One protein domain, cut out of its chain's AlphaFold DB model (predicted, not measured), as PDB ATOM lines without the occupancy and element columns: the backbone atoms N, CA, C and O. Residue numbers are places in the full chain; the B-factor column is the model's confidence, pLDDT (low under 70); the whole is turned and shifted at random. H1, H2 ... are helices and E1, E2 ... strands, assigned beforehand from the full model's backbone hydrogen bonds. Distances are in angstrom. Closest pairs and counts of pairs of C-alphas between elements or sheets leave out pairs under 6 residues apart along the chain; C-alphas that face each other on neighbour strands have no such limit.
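AT A GLANCE: This is residues 2 to 99 and 117 to 124 of the 391 residues of an uncharacterized protein of Verrucomicrobia bacterium 12-59-8 (UniProt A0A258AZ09). Little is regular structure: a twisted wall of parallel strands, E1 E2 E3 E5, stands among long loops, grazed by helix H1. Mostly strand, E1 E2 H1 E3 E4 E5 E6 along the chain hold 35 of 106 printed residues. It is compact, radius of gyration of the C-alphas 12.9 A, spanning 38 by 29 by 22 A.

IN THESE COORDINATES: E3 is residues 63 to 68, 16.4 A between end C-alphas; E5 is 93 to 98, E2 30 to 34, H1 43 to 49, E4 76 to 79. E1, 2 to 4, begins at C-alpha (54.983, 281.975, 17.621); E6, 121 to 124, ends at (40.727, 301.070, 25.353).

HOW THE PARTS SIT: In the strand-helix-strand unit E2, H1, E3, N 33 and O 66 are 2.8 A apart, within hydrogen-bond range, as is every O i to N i+4 pair in H1. E4 and E6 are near each other.

THE WHOLE: The cut, residues 100 to 116, leaves C-alphas 99 and 117 9.2 A apart. E1 to E2 is a long link. No printed residue's pLDDT is under 70.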
ATOM      1  N   LEU A   2      55.711 283.204  17.955       96.62
ATOM      2  CA  LEU A   2      54.983 281.975  17.621       96.62
ATOM      3  C   LEU A   2      53.485 282.288  17.685       96.62
ATOM      4  O   LEU A   2      53.053 282.895  18.661       96.62
ATOM      5  N   GLN A   3      52.718 281.902  16.666       97.38
ATOM      6  CA  GLN A   3      51.294 282.222  16.556       97.38
ATOM      7  C   GLN A   3      50.442 280.952  16.518       97.38
ATOM      8  O   GLN A   3      50.698 280.049  15.722       97.38
ATOM      9  N   PHE A   4      49.417 280.907  17.366       98.00
ATOM     10  CA  PHE A   4      48.428 279.842  17.443       98.00
ATOM     11  C   PHE A   4      47.142 280.310  16.764       98.00
ATOM     12  O   PHE A   4      46.430 281.171  17.278       98.00
ATOM     13  N   ALA A   5      46.854 279.747  15.590       96.88
ATOM     14  CA  ALA A   5      45.710 280.170  14.787       96.88
ATOM     15  C   ALA A   5      44.361 279.638  15.299       96.88
ATOM     16  O   ALA A   5      43.331 280.233  15.028       96.88
ATOM     17  N   GLN A   6      44.351 278.501  15.992       97.44
ATOM     18  CA  GLN A   6      43.144 277.803  16.447       97.44
ATOM     19  C   GLN A   6      43.404 277.213  17.835       97.44
ATOM     20  O   GLN A   6      44.549 276.861  18.134       97.44
ATOM     21  N   GLU A   7      42.365 277.027  18.650       97.38
ATOM     22  CA  GLU A   7      42.484 276.458  20.006       97.38
ATOM     23  C   GLU A   7      43.165 275.078  19.993       97.38
ATOM     24  O   GLU A   7      44.014 274.761  20.828       97.38
ATOM     25  N   ALA A   8      42.858 274.264  18.976       97.19
ATOM     26  CA  ALA A   8      43.444 272.938  18.790       97.19
ATOM     27  C   ALA A   8      44.976 272.967  18.617       97.19
ATOM     28  O   ALA A   8      45.645 271.978  18.910       97.19
ATOM     29  N   ALA A   9      45.553 274.093  18.185       97.06
ATOM     30  CA  ALA A   9      46.999 274.234  18.043       97.06
ATOM     31  C   ALA A   9      47.727 274.308  19.397       97.06
ATOM     32  O   ALA A   9      48.928 274.040  19.457       97.06
ATOM     33  N   LEU A  10      47.023 274.644  20.485       96.75
ATOM     34  CA  LEU A  10      47.582 274.670  21.832       96.75
ATOM     35  C   LEU A  10      47.110 273.442  22.614       96.75
ATOM     36  O   LEU A  10      46.033 273.428  23.212       96.75
ATOM     37  N   TYR A  11      47.940 272.396  22.610       96.88
ATOM     38  CA  TYR A  11      47.674 271.140  23.324       96.88
ATOM     39  C   TYR A  11      46.305 270.522  22.985       96.88
ATOM     40  O   TYR A  11      45.594 270.056  23.873       96.88
ATOM     41  N   ASN A  12      45.928 270.521  21.699       96.44
ATOM     42  CA  ASN A  12      44.668 269.950  21.206       96.44
ATOM     43  C   ASN A  12      43.427 270.500  21.926       96.44
ATOM     44  O   ASN A  12      42.492 269.747  22.185       96.44
ATOM     45  N   ASN A  13      43.438 271.790  22.280       96.44
ATOM     46  CA  ASN A  13      42.377 272.430  23.053       96.44
ATOM     47  C   ASN A  13      42.083 271.708  24.384       96.44
ATOM     48  O   ASN A  13      40.943 271.380  24.705       96.44
ATOM     49  N   THR A  14      43.139 271.391  25.139       96.94
ATOM     50  CA  THR A  14      43.028 270.785  26.473       96.94
ATOM     51  C   THR A  14      43.435 271.811  27.536       96.94
ATOM     52  O   THR A  14      44.622 271.877  27.865       96.94
ATOM     53  N   PRO A  15      42.495 272.581  28.129       94.12
ATOM     54  CA  PRO A  15      42.819 273.656  29.075       94.12
ATOM     55  C   PRO A  15      43.662 273.220  30.276       94.12
ATOM     56  O   PRO A  15      44.542 273.949  30.719       94.12
ATOM     57  N   ALA A  16      43.486 271.985  30.759       96.25
ATOM     58  CA  ALA A  16      44.313 271.422  31.834       96.25
ATOM     59  C   ALA A  16      45.814 271.328  31.479       96.25
ATOM     60  O   ALA A  16      46.655 271.202  32.365       96.25
ATOM     61  N   SER A  17      46.153 271.377  30.188       97.31
ATOM     62  CA  SER A  17      47.530 271.388  29.691       97.31
ATOM     63  C   SER A  17      48.075 272.797  29.458       97.31
ATOM     64  O   SER A  17      49.276 272.934  29.225       97.31
ATOM     65  N   TRP A  18      47.253 273.845  29.548       97.25
ATOM     66  CA  TRP A  18      47.685 275.240  29.440       97.25
ATOM     67  C   TRP A  18      48.258 275.696  30.782       97.25
ATOM     68  O   TRP A  18      47.627 276.397  31.565       97.25
ATOM     69  N   THR A  19      49.463 275.220  31.080       97.81
ATOM     70  CA  THR A  19      50.158 275.473  32.344       97.81
ATOM     71  C   THR A  19      51.443 276.255  32.106       97.81
ATOM     72  O   THR A  19      51.981 276.270  30.999       97.81
ATOM     73  N   ASN A  20      51.978 276.870  33.160       96.25
ATOM     74  CA  ASN A  20      53.261 277.579  33.111       96.25
ATOM     75  C   ASN A  20      54.448 276.670  32.714       96.25
ATOM     76  O   ASN A  20      55.418 277.154  32.144       96.25
ATOM     77  N   THR A  21      54.382 275.362  32.955       95.94
ATOM     78  CA  THR A  21      55.417 274.415  32.511       95.94
ATOM     79  C   THR A  21      55.340 274.140  31.012       95.94
ATOM     80  O   THR A  21      56.362 273.994  30.348       95.94
ATOM     81  N   ASN A  22      54.121 274.060  30.486       96.62
ATOM     82  CA  ASN A  22      53.853 273.651  29.113       96.62
ATOM     83  C   ASN A  22      53.953 274.824  28.128       96.62
ATOM     84  O   ASN A  22      54.477 274.677  27.027       96.62
ATOM     85  N   LEU A  23      53.509 276.012  28.533       96.81
ATOM     86  CA  LEU A  23      53.672 277.236  27.762       96.81
ATOM     87  C   LEU A  23      54.748 278.100  28.418       96.81
ATOM     88  O   LEU A  23      54.503 278.703  29.456       96.81
ATOM     89  N   VAL A  24      55.932 278.183  27.806       97.69
ATOM     90  CA  VAL A  24      57.028 279.046  28.274       97.69
ATOM     91  C   VAL A  24      57.336 280.101  27.220       97.69
ATOM     92  O   VAL A  24      57.835 279.794  26.138       97.69
ATOM     93  N   VAL A  25      57.079 281.362  27.556       98.31
ATOM     94  CA  VAL A  25      57.378 282.521  26.715       98.31
ATOM     95  C   VAL A  25      58.557 283.254  27.337       98.31
ATOM     96  O   VAL A  25      58.449 283.879  28.391       98.31
ATOM     97  N   ASN A  26      59.724 283.113  26.710       97.88
ATOM     98  CA  ASN A  26      60.958 283.732  27.186       97.88
ATOM     99  C   ASN A  26      60.959 285.257  26.987       97.88
ATOM    100  O   ASN A  26      60.148 285.805  26.242       97.88
ATOM    101  N   SER A  27      61.903 285.933  27.643       96.75
ATOM    102  CA  SER A  27      62.120 287.373  27.471       96.75
ATOM    103  C   SER A  27      62.341 287.727  25.996       96.75
ATOM    104  O   SER A  27      63.054 287.013  25.288       96.75
ATOM    105  N   GLY A  28      61.686 288.786  25.520       93.19
ATOM    106  CA  GLY A  28      61.687 289.217  24.120       93.19
ATOM    107  C   GLY A  28      60.867 288.335  23.167       93.19
ATOM    108  O   GLY A  28      60.716 288.683  21.996       93.19
ATOM    109  N   ALA A  29      60.325 287.202  23.628       97.81
ATOM    110  CA  ALA A  29      59.485 286.336  22.811       97.81
ATOM    111  C   ALA A  29      58.005 286.737  22.900       97.81
ATOM    112  O   ALA A  29      57.522 287.230  23.919       97.81
ATOM    113  N   THR A  30      57.277 286.455  21.821       97.75
ATOM    114  CA  THR A  30      55.829 286.676  21.722       97.75
ATOM    115  C   THR A  30      55.121 285.356  21.463       97.75
ATOM    116  O   THR A  30      55.454 284.683  20.479       97.75
ATOM    117  N   ALA A  31      54.138 285.029  22.304       98.25
ATOM    118  CA  ALA A  31      53.116 284.028  22.013       98.25
ATOM    119  C   ALA A  31      51.848 284.755  21.558       98.25
ATOM    120  O   ALA A  31      51.263 285.515  22.328       98.25
ATOM    121  N   ALA A  32      51.471 284.568  20.296       98.25
ATOM    122  CA  ALA A  32      50.319 285.209  19.680       98.25
ATOM    123  C   ALA A  32      49.167 284.217  19.497       98.25
ATOM    124  O   ALA A  32      49.395 283.057  19.160       98.25
ATOM    125  N   PHE A  33      47.939 284.687  19.674       98.56
ATOM    126  CA  PHE A  33      46.719 283.895  19.571       98.56
ATOM    127  C   PHE A  33      45.762 284.594  18.619       98.56
ATOM    128  O   PHE A  33      45.490 285.783  18.799       98.56
ATOM    129  N   ASN A  34      45.244 283.876  17.625       98.56
ATOM    130  CA  ASN A  34      44.093 284.392  16.897       98.56
ATOM    131  C   ASN A  34      42.869 284.370  17.804       98.56
ATOM    132  O   ASN A  34      42.687 283.418  18.564       98.56
ATOM    133  N   VAL A  35      42.041 285.404  17.718       98.38
ATOM    134  CA  VAL A  35      40.909 285.594  18.617       98.38
ATOM    135  C   VAL A  35      39.643 286.028  17.887       98.38
ATOM    136  O   VAL A  35      39.663 286.854  16.973       98.38
ATOM    137  N   GLY A  36      38.510 285.511  18.366       94.69
ATOM    138  CA  GLY A  36      37.170 285.928  17.946       94.69
ATOM    139  C   GLY A  36      36.666 285.335  16.627       94.69
ATOM    140  O   GLY A  36      35.502 285.555  16.288       94.69
ATOM    141  N   GLY A  37      37.498 284.621  15.867       96.56
ATOM    142  CA  GLY A  37      37.067 283.820  14.723       96.56
ATOM    143  C   GLY A  37      36.551 282.434  15.122       96.56
ATOM    144  O   GLY A  37      36.635 282.005  16.271       96.56
ATOM    145  N   THR A  38      35.995 281.698  14.159       95.94
ATOM    146  CA  THR A  38      35.510 280.328  14.394       95.94
ATOM    147  C   THR A  38      36.668 279.380  14.732       95.94
ATOM    148  O   THR A  38      37.612 279.264  13.950       95.94
ATOM    149  N   GLY A  39      36.575 278.697  15.882       96.25
ATOM    150  CA  GLY A  39      37.596 277.764  16.393       96.25
ATOM    151  C   GLY A  39      38.885 278.433  16.902       96.25
ATOM    152  O   GLY A  39      39.845 277.755  17.277       96.25
ATOM    153  N   GLU A  40      38.912 279.765  16.903       98.06
ATOM    154  CA  GLU A  40      39.991 280.573  17.462       98.06
ATOM    155  C   GLU A  40      39.770 280.826  18.954       98.06
ATOM    156  O   GLU A  40      38.679 280.599  19.470       98.06
ATOM    157  N   PHE A  41      40.794 281.337  19.637       98.38
ATOM    158  CA  PHE A  41      40.758 281.522  21.083       98.38
ATOM    159  C   PHE A  41      39.676 282.533  21.487       98.38
ATOM    160  O   PHE A  41      39.560 283.633  20.931       98.38
ATOM    161  N   THR A  42      38.889 282.174  22.497       97.50
ATOM    162  CA  THR A  42      37.880 283.044  23.098       97.50
ATOM    163  C   THR A  42      38.483 283.943  24.179       97.50
ATOM    164  O   THR A  42      39.606 283.746  24.648       97.50
ATOM    165  N   ALA A  43      37.714 284.928  24.651       97.12
ATOM    166  CA  ALA A  43      38.115 285.739  25.802       97.12
ATOM    167  C   ALA A  43      38.353 284.888  27.065       97.12
ATOM    168  O   ALA A  43      39.239 285.204  27.857       97.12
ATOM    169  N   SER A  44      37.613 283.792  27.250       97.06
ATOM    170  CA  SER A  44      37.801 282.883  28.386       97.06
ATOM    171  C   SER A  44      39.117 282.104  28.303       97.06
ATOM    172  O   SER A  44      39.769 281.890  29.327       97.06
ATOM    173  N   ASP A  45      39.554 281.747  27.095       98.12
ATOM    174  CA  ASP A  45      40.832 281.056  26.902       98.12
ATOM    175  C   ASP A  45      41.998 281.990  27.184       98.12
ATOM    176  O   ASP A  45      42.907 281.648  27.941       98.12
ATOM    177  N   ILE A  46      41.935 283.221  26.666       98.06
ATOM    178  CA  ILE A  46      42.945 284.240  26.959       98.06
ATOM    179  C   ILE A  46      42.998 284.540  28.463       98.06
ATOM    180  O   ILE A  46      44.092 284.632  29.012       98.06
ATOM    181  N   ALA A  47      41.856 284.593  29.156       97.31
ATOM    182  CA  ALA A  47      41.815 284.770  30.610       97.31
ATOM    183  C   ALA A  47      42.448 283.601  31.387       97.31
ATOM    184  O   ALA A  47      42.919 283.794  32.506       97.31
ATOM    185  N   THR A  48      42.493 282.407  30.796       97.19
ATOM    186  CA  THR A  48      43.184 281.241  31.369       97.19
ATOM    187  C   THR A  48      44.685 281.279  31.076       97.19
ATOM    188  O   THR A  48      45.497 280.915  31.924       97.19
ATOM    189  N   ILE A  49      45.065 281.735  29.881       97.75
ATOM    190  CA  ILE A  49      46.441 281.704  29.374       97.75
ATOM    191  C   ILE A  49      47.274 282.891  29.875       97.75
ATOM    192  O   ILE A  49      48.410 282.703  30.308       97.75
ATOM    193  N   GLN A  50      46.740 284.112  29.816       96.56
ATOM    194  CA  GLN A  50      47.471 285.347  30.118       96.56
ATOM    195  C   GLN A  50      48.090 285.369  31.530       96.56
ATOM    196  O   GLN A  50      49.249 285.775  31.640       96.56
ATOM    197  N   PRO A  51      47.414 284.887  32.595       97.12
ATOM    198  CA  PRO A  51      47.971 284.918  33.948       97.12
ATOM    199  C   PRO A  51      49.071 283.877  34.203       97.12
ATOM    200  O   PRO A  51      49.682 283.882  35.275       97.12
ATOM    201  N   LEU A  52      49.322 282.954  33.265       97.69
ATOM    202  CA  LEU A  52      50.334 281.916  33.432       97.69
ATOM    203  C   LEU A  52      51.720 282.556  33.494       97.69
ATOM    204  O   LEU A  52      52.276 282.933  32.470       97.69
ATOM    205  N   GLY A  53      52.323 282.624  34.678       97.44
ATOM    206  CA  GLY A  53      53.703 283.076  34.818       97.44
ATOM    207  C   GLY A  53      54.298 282.781  36.184       97.44
ATOM    208  O   GLY A  53      53.680 283.008  37.222       97.44
ATOM    209  N   THR A  54      55.521 282.264  36.164       97.25
ATOM    210  CA  THR A  54      56.387 282.031  37.323       97.25
ATOM    211  C   THR A  54      57.799 282.509  36.983       97.25
ATOM    212  O   THR A  54      58.054 283.002  35.881       97.25
ATOM    213  N   GLY A  55      58.759 282.343  37.896       94.94
ATOM    214  CA  GLY A  55      60.166 282.620  37.585       94.94
ATOM    215  C   GLY A  55      60.752 281.728  36.477       94.94
ATOM    216  O   GLY A  55      61.724 282.109  35.826       94.94
ATOM    217  N   THR A  56      60.173 280.547  36.233       95.56
ATOM    218  CA  THR A  56      60.735 279.537  35.320       95.56
ATOM    219  C   THR A  56      59.839 279.184  34.135       95.56
ATOM    220  O   THR A  56      60.354 278.654  33.153       95.56
ATOM    221  N   GLY A  57      58.544 279.506  34.184       96.62
ATOM    222  CA  GLY A  57      57.565 279.117  33.169       96.62
ATOM    223  C   GLY A  57      56.460 280.150  32.950       96.62
ATOM    224  O   GLY A  57      56.386 281.151  33.662       96.62
ATOM    225  N   GLY A  58      55.592 279.916  31.965       98.06
ATOM    226  CA  GLY A  58      54.567 280.869  31.546       98.06
ATOM    227  C   GLY A  58      55.149 282.050  30.768       98.06
ATOM    228  O   GLY A  58      56.227 281.961  30.175       98.06
ATOM    229  N   PHE A  59      54.442 283.173  30.805       98.25
ATOM    230  CA  PHE A  59      54.930 284.490  30.420       98.25
ATOM    231  C   PHE A  59      55.975 284.970  31.428       98.25
ATOM    232  O   PHE A  59      55.650 285.370  32.546       98.25
ATOM    233  N   LYS A  60      57.252 284.895  31.043       98.25
ATOM    234  CA  LYS A  60      58.388 285.339  31.865       98.25
ATOM    235  C   LYS A  60      58.610 286.847  31.736       98.25
ATOM    236  O   LYS A  60      58.042 287.496  30.859       98.25
ATOM    237  N   ASN A  61      59.473 287.407  32.583       97.56
ATOM    238  CA  ASN A  61      59.827 288.826  32.529       97.56
ATOM    239  C   ASN A  61      60.307 289.268  31.126       97.56
ATOM    240  O   ASN A  61      61.223 288.669  30.551       97.56
ATOM    241  N   GLY A  62      59.688 290.314  30.581       95.38
ATOM    242  CA  GLY A  62      59.939 290.846  29.239       95.38
ATOM    243  C   GLY A  62      59.314 290.033  28.097       95.38
ATOM    244  O   GLY A  62      59.701 290.223  26.946       95.38
ATOM    245  N   SER A  63      58.413 289.092  28.387       97.81
ATOM    246  CA  SER A  63      57.651 288.359  27.364       97.81
ATOM    247  C   SER A  63      56.431 289.149  26.886       97.81
ATOM    248  O   SER A  63      56.055 290.157  27.482       97.81
ATOM    249  N   VAL A  64      55.816 288.702  25.789       97.31
ATOM    250  CA  VAL A  64      54.702 289.412  25.147       97.31
ATOM    251  C   VAL A  64      53.555 288.456  24.817       97.31
ATOM    252  O   VAL A  64      53.781 287.394  24.227       97.31
ATOM    253  N   ILE A  65      52.322 288.857  25.134       97.94
ATOM    254  CA  ILE A  65      51.103 288.219  24.622       97.94
ATOM    255  C   ILE A  65      50.624 288.942  23.358       97.94
ATOM    256  O   ILE A  65      50.477 290.160  23.343       97.94
ATOM    257  N   GLY A  66      50.400 288.196  22.278       97.88
ATOM    258  CA  GLY A  66      49.845 288.712  21.029       97.88
ATOM    259  C   GLY A  66      48.375 288.335  20.874       97.88
ATOM    260  O   GLY A  66      48.032 287.169  21.045       97.88
ATOM    261  N   LEU A  67      47.520 289.287  20.507       98.25
ATOM    262  CA  LEU A  67      46.111 289.043  20.187       98.25
ATOM    263  C   LEU A  67      45.857 289.435  18.728       98.25
ATOM    264  O   LEU A  67      45.913 290.617  18.377       98.25
ATOM    265  N   ASP A  68      45.617 288.438  17.875       97.94
ATOM    266  CA  ASP A  68      45.364 288.604  16.445       97.94
ATOM    267  C   ASP A  68      43.872 288.552  16.135       97.94
ATOM    268  O   ASP A  68      43.217 287.520  16.212       97.94
ATOM    269  N   THR A  69      43.342 289.706  15.755       97.25
ATOM    270  CA  THR A  69      41.912 289.893  15.480       97.25
ATOM    271  C   THR A  69      41.539 289.656  14.017       97.25
ATOM    272  O   THR A  69      40.397 289.916  13.648       97.25
ATOM    273  N   SER A  70      42.461 289.201  13.158       96.31
ATOM    274  CA  SER A  70      42.271 289.129  11.695       96.31
ATOM    275  C   SER A  70      40.957 288.467  11.272       96.31
ATOM    276  O   SER A  70      40.308 288.950  10.345       96.31
ATOM    277  N   ASN A  71      40.534 287.427  11.993       96.69
ATOM    278  CA  ASN A  71      39.334 286.649  11.681       96.69
ATOM    279  C   ASN A  71      38.174 286.888  12.661       96.69
ATOM    280  O   ASN A  71      37.177 286.168  12.606       96.69
ATOM    281  N   ALA A  72      38.278 287.894  13.536       96.19
ATOM    282  CA  ALA A  72      37.260 288.192  14.535       96.19
ATOM    283  C   ALA A  72      35.885 288.442  13.892       96.19
ATOM    284  O   ALA A  72      35.724 289.327  13.038       96.19
ATOM    285  N   ALA A  73      34.879 287.679  14.323       91.38
ATOM    286  CA  ALA A  73      33.504 287.867  13.881       91.38
ATOM    287  C   ALA A  73      33.032 289.296  14.205       91.38
ATOM    288  O   ALA A  73      33.315 289.841  15.266       91.38
ATOM    289  N   GLY A  74      32.340 289.945  13.265       89.38
ATOM    290  CA  GLY A  74      31.915 291.340  13.442       89.38
ATOM    291  C   GLY A  74      33.055 292.368  13.408       89.38
ATOM    292  O   GLY A  74      32.822 293.527  13.740       89.38
ATOM    293  N   ARG A  75      34.266 291.975  12.975       91.44
ATOM    294  CA  ARG A  75      35.458 292.842  12.865       91.44
ATOM    295  C   ARG A  75      35.921 293.431  14.203       91.44
ATOM    296  O   ARG A  75      36.614 294.450  14.220       91.44
ATOM    297  N   SER A  76      35.556 292.795  15.312       89.62
ATOM    298  CA  SER A  76      35.931 293.225  16.654       89.62
ATOM    299  C   SER A  76      36.060 292.032  17.594       89.62
ATOM    300  O   SER A  76      35.277 291.089  17.516       89.62
ATOM    301  N   PHE A  77      37.027 292.086  18.504       95.69
ATOM    302  CA  PHE A  77      37.160 291.154  19.617       95.69
ATOM    303  C   PHE A  77      37.254 291.934  20.929       95.69
ATOM    304  O   PHE A  77      38.165 292.744  21.097       95.69
ATOM    305  N   THR A  78      36.334 291.679  21.859       93.00
ATOM    306  CA  THR A  78      36.313 292.330  23.176       93.00
ATOM    307  C   THR A  78      36.901 291.415  24.241       93.00
ATOM    308  O   THR A  78      36.459 290.280  24.408       93.00
ATOM    309  N   TYR A  79      37.859 291.938  25.002       94.94
ATOM    310  CA  TYR A  79      38.473 291.282  26.147       94.94
ATOM    311  C   TYR A  79      38.265 292.131  27.407       94.94
ATOM    312  O   TYR A  79      38.801 293.233  27.543       94.94
ATOM    313  N   SER A  80      37.441 291.618  28.322       92.25
ATOM    314  CA  SER A  80      37.005 292.330  29.532       92.25
ATOM    315  C   SER A  80      37.800 291.989  30.788       92.25
ATOM    316  O   SER A  80      37.702 292.689  31.793       92.25
ATOM    317  N   THR A  81      38.584 290.913  30.754       93.38
ATOM    318  CA  THR A  81      39.468 290.544  31.861       93.38
ATOM    319  C   THR A  81      40.709 291.434  31.832       93.38
ATOM    320  O   THR A  81      41.242 291.729  30.766       93.38
ATOM    321  N   ALA A  82      41.182 291.879  32.994       91.44
ATOM    322  CA  ALA A  82      42.412 292.659  33.069       91.44
ATOM    323  C   ALA A  82      43.626 291.806  32.665       91.44
ATOM    324  O   ALA A  82      43.821 290.709  33.182       91.44
ATOM    325  N   ILE A  83      44.458 292.334  31.771       94.12
ATOM    326  CA  ILE A  83      45.825 291.864  31.548       94.12
ATOM    327  C   ILE A  83      46.702 292.485  32.641       94.12
ATOM    328  O   ILE A  83      46.679 293.702  32.839       94.12
ATOM    329  N   ALA A  84      47.474 291.660  33.344       94.00
ATOM    330  CA  ALA A  84      48.375 292.087  34.415       94.00
ATOM    331  C   ALA A  84      49.760 291.444  34.278       94.00
ATOM    332  O   ALA A  84      49.900 290.388  33.656       94.00
ATOM    333  N   ASP A  85      50.770 292.043  34.905       95.62
ATOM    334  CA  ASP A  85      52.072 291.396  35.066       95.62
ATOM    335  C   ASP A  85      51.930 290.081  35.847       95.62
ATOM    336  O   ASP A  85      51.171 289.976  36.817       95.62
ATOM    337  N   THR A  86      52.657 289.049  35.422       96.62
ATOM    338  CA  THR A  86      52.547 287.711  36.017       96.62
ATOM    339  C   THR A  86      53.545 287.528  37.162       96.62
ATOM    340  O   THR A  86      54.332 288.425  37.482       96.62
ATOM    341  N   ASN A  87      53.516 286.363  37.824       96.88
ATOM    342  CA  ASN A  87      54.420 286.044  38.937       96.88
ATOM    343  C   ASN A  87      54.381 287.108  40.058       96.88
ATOM    344  O   ASN A  87      55.416 287.576  40.532       96.88
ATOM    345  N   GLY A  88      53.172 287.545  40.429       93.44
ATOM    346  CA  GLY A  88      52.968 288.576  41.453       93.44
ATOM    347  C   GLY A  88      53.510 289.958  41.074       93.44
ATOM    348  O   GLY A  88      53.878 290.717  41.966       93.44
ATOM    349  N   GLY A  89      53.608 290.268  39.777       93.31
ATOM    350  CA  GLY A  89      54.142 291.534  39.266       93.31
ATOM    351  C   GLY A  89      55.644 291.521  38.969       93.31
ATOM    352  O   GLY A  89      56.169 292.495  38.443       93.31
ATOM    353  N   ALA A  90      56.360 290.433  39.274       95.12
ATOM    354  CA  ALA A  90      57.797 290.341  38.999       95.12
ATOM    355  C   ALA A  90      58.119 290.121  37.510       95.12
ATOM    356  O   ALA A  90      59.241 290.384  37.072       95.12
ATOM    357  N   ASN A  91      57.161 289.607  36.737       97.06
ATOM    358  CA  ASN A  91      57.314 289.402  35.305       97.06
ATOM    359  C   ASN A  91      56.564 290.499  34.553       97.06
ATOM    360  O   ASN A  91      55.345 290.420  34.408       97.06
ATOM    361  N   VAL A  92      57.307 291.470  34.026       94.38
ATOM    362  CA  VAL A  92      56.768 292.514  33.152       94.38
ATOM    363  C   VAL A  92      56.296 291.879  31.844       94.38
ATOM    364  O   VAL A  92      57.101 291.257  31.143       94.38
ATOM    365  N   VAL A  93      55.009 292.012  31.512       95.06
ATOM    366  CA  VAL A  93      54.409 291.437  30.294       95.06
ATOM    367  C   VAL A  93      54.002 292.543  29.326       95.06
ATOM    368  O   VAL A  93      53.310 293.485  29.695       95.06
ATOM    369  N   GLY A  94      54.424 292.430  28.066       94.31
ATOM    370  CA  GLY A  94      53.962 293.295  26.980       94.31
ATOM    371  C   GLY A  94      52.728 292.741  26.265       94.31
ATOM    372  O   GLY A  94      52.442 291.543  26.317       94.31
ATOM    373  N   VAL A  95      52.033 293.603  25.529       94.69
ATOM    374  CA  VAL A  95      50.867 293.246  24.711       94.69
ATOM    375  C   VAL A  95      51.120 293.639  23.261       94.69
ATOM    376  O   VAL A  95      51.510 294.766  22.984       94.69
ATOM    377  N   THR A  96      50.847 292.746  22.314       93.12
ATOM    378  CA  THR A  96      50.855 293.076  20.884       93.12
ATOM    379  C   THR A  96      49.474 292.868  20.282       93.12
ATOM    380  O   THR A  96      48.946 291.757  20.266       93.12
ATOM    381  N   LYS A  97      48.903 293.925  19.712       90.94
ATOM    382  CA  LYS A  97      47.710 293.866  18.874       90.94
ATOM    383  C   LYS A  97      48.100 293.558  17.426       90.94
ATOM    384  O   LYS A  97      48.816 294.327  16.781       90.94
ATOM    385  N   LEU A  98      47.577 292.448  16.913       93.88
ATOM    386  CA  LEU A  98      47.741 291.962  15.545       93.88
ATOM    387  C   LEU A  98      46.392 291.951  14.793       93.88
ATOM    388  O   LEU A  98      45.305 292.080  15.376       93.88
ATOM    389  N   GLY A  99      46.468 291.798  13.474       92.75
ATOM    390  CA  GLY A  99      45.309 291.712  12.585       92.75
ATOM    391  C   GLY A  99      44.600 293.039  12.316       92.75
ATOM    392  O   GLY A  99      44.697 293.990  13.087       92.75
ATOM    393  N   VAL A 117      50.840 298.073  18.652       77.75
ATOM    394  CA  VAL A 117      49.750 297.914  17.674       77.75
ATOM    395  C   VAL A 117      50.345 297.773  16.279       77.75
ATOM    396  O   VAL A 117      50.721 298.751  15.633       77.75
ATOM    397  N   THR A 118      50.456 296.536  15.802       79.25
ATOM    398  CA  THR A 118      51.031 296.250  14.481       79.25
ATOM    399  C   THR A 118      50.036 296.523  13.355       79.25
ATOM    400  O   THR A 118      50.441 296.978  12.291       79.25
ATOM    401  N   ALA A 119      48.746 296.252  13.575       75.44
ATOM    402  CA  ALA A 119      47.686 296.474  12.594       75.44
ATOM    403  C   ALA A 119      46.311 296.661  13.260       75.44
ATOM    404  O   ALA A 119      46.084 296.251  14.405       75.44
ATOM    405  N   GLY A 120      45.379 297.246  12.501       73.44
ATOM    406  CA  GLY A 120      44.002 297.479  12.931       73.44
ATOM    407  C   GLY A 120      43.900 298.512  14.051       73.44
ATOM    408  O   GLY A 120      44.707 299.442  14.127       73.44
ATOM    409  N   THR A 121      42.909 298.332  14.922       74.31
ATOM    410  CA  THR A 121      42.620 299.261  16.022       74.31
ATOM    411  C   THR A 121      42.730 298.558  17.370       74.31
ATOM    412  O   THR A 121      42.140 297.499  17.574       74.31
ATOM    413  N   LEU A 122      43.468 299.145  18.308       83.31
ATOM    414  CA  LEU A 122      43.337 298.870  19.734       83.31
ATOM    415  C   LEU A 122      42.366 299.893  20.323       83.31
ATOM    416  O   LEU A 122      42.624 301.086  20.262       83.31
ATOM    417  N   GLN A 123      41.261 299.441  20.892       79.31
ATOM    418  CA  GLN A 123      40.316 300.267  21.620       79.31
ATOM    419  C   GLN A 123      40.482 300.022  23.123       79.31
ATOM    420  O   GLN A 123      40.403 298.885  23.582       79.31
ATOM    421  N   VAL A 124      40.701 301.085  23.890       77.81
ATOM    422  CA  VAL A 124      40.727 301.070  25.353       77.81
ATOM    423  C   VAL A 124      39.370 301.548  25.860       77.81
ATOM    424  O   VAL A 124      38.943 302.674  25.593       77.81
TER     425      VAL A 124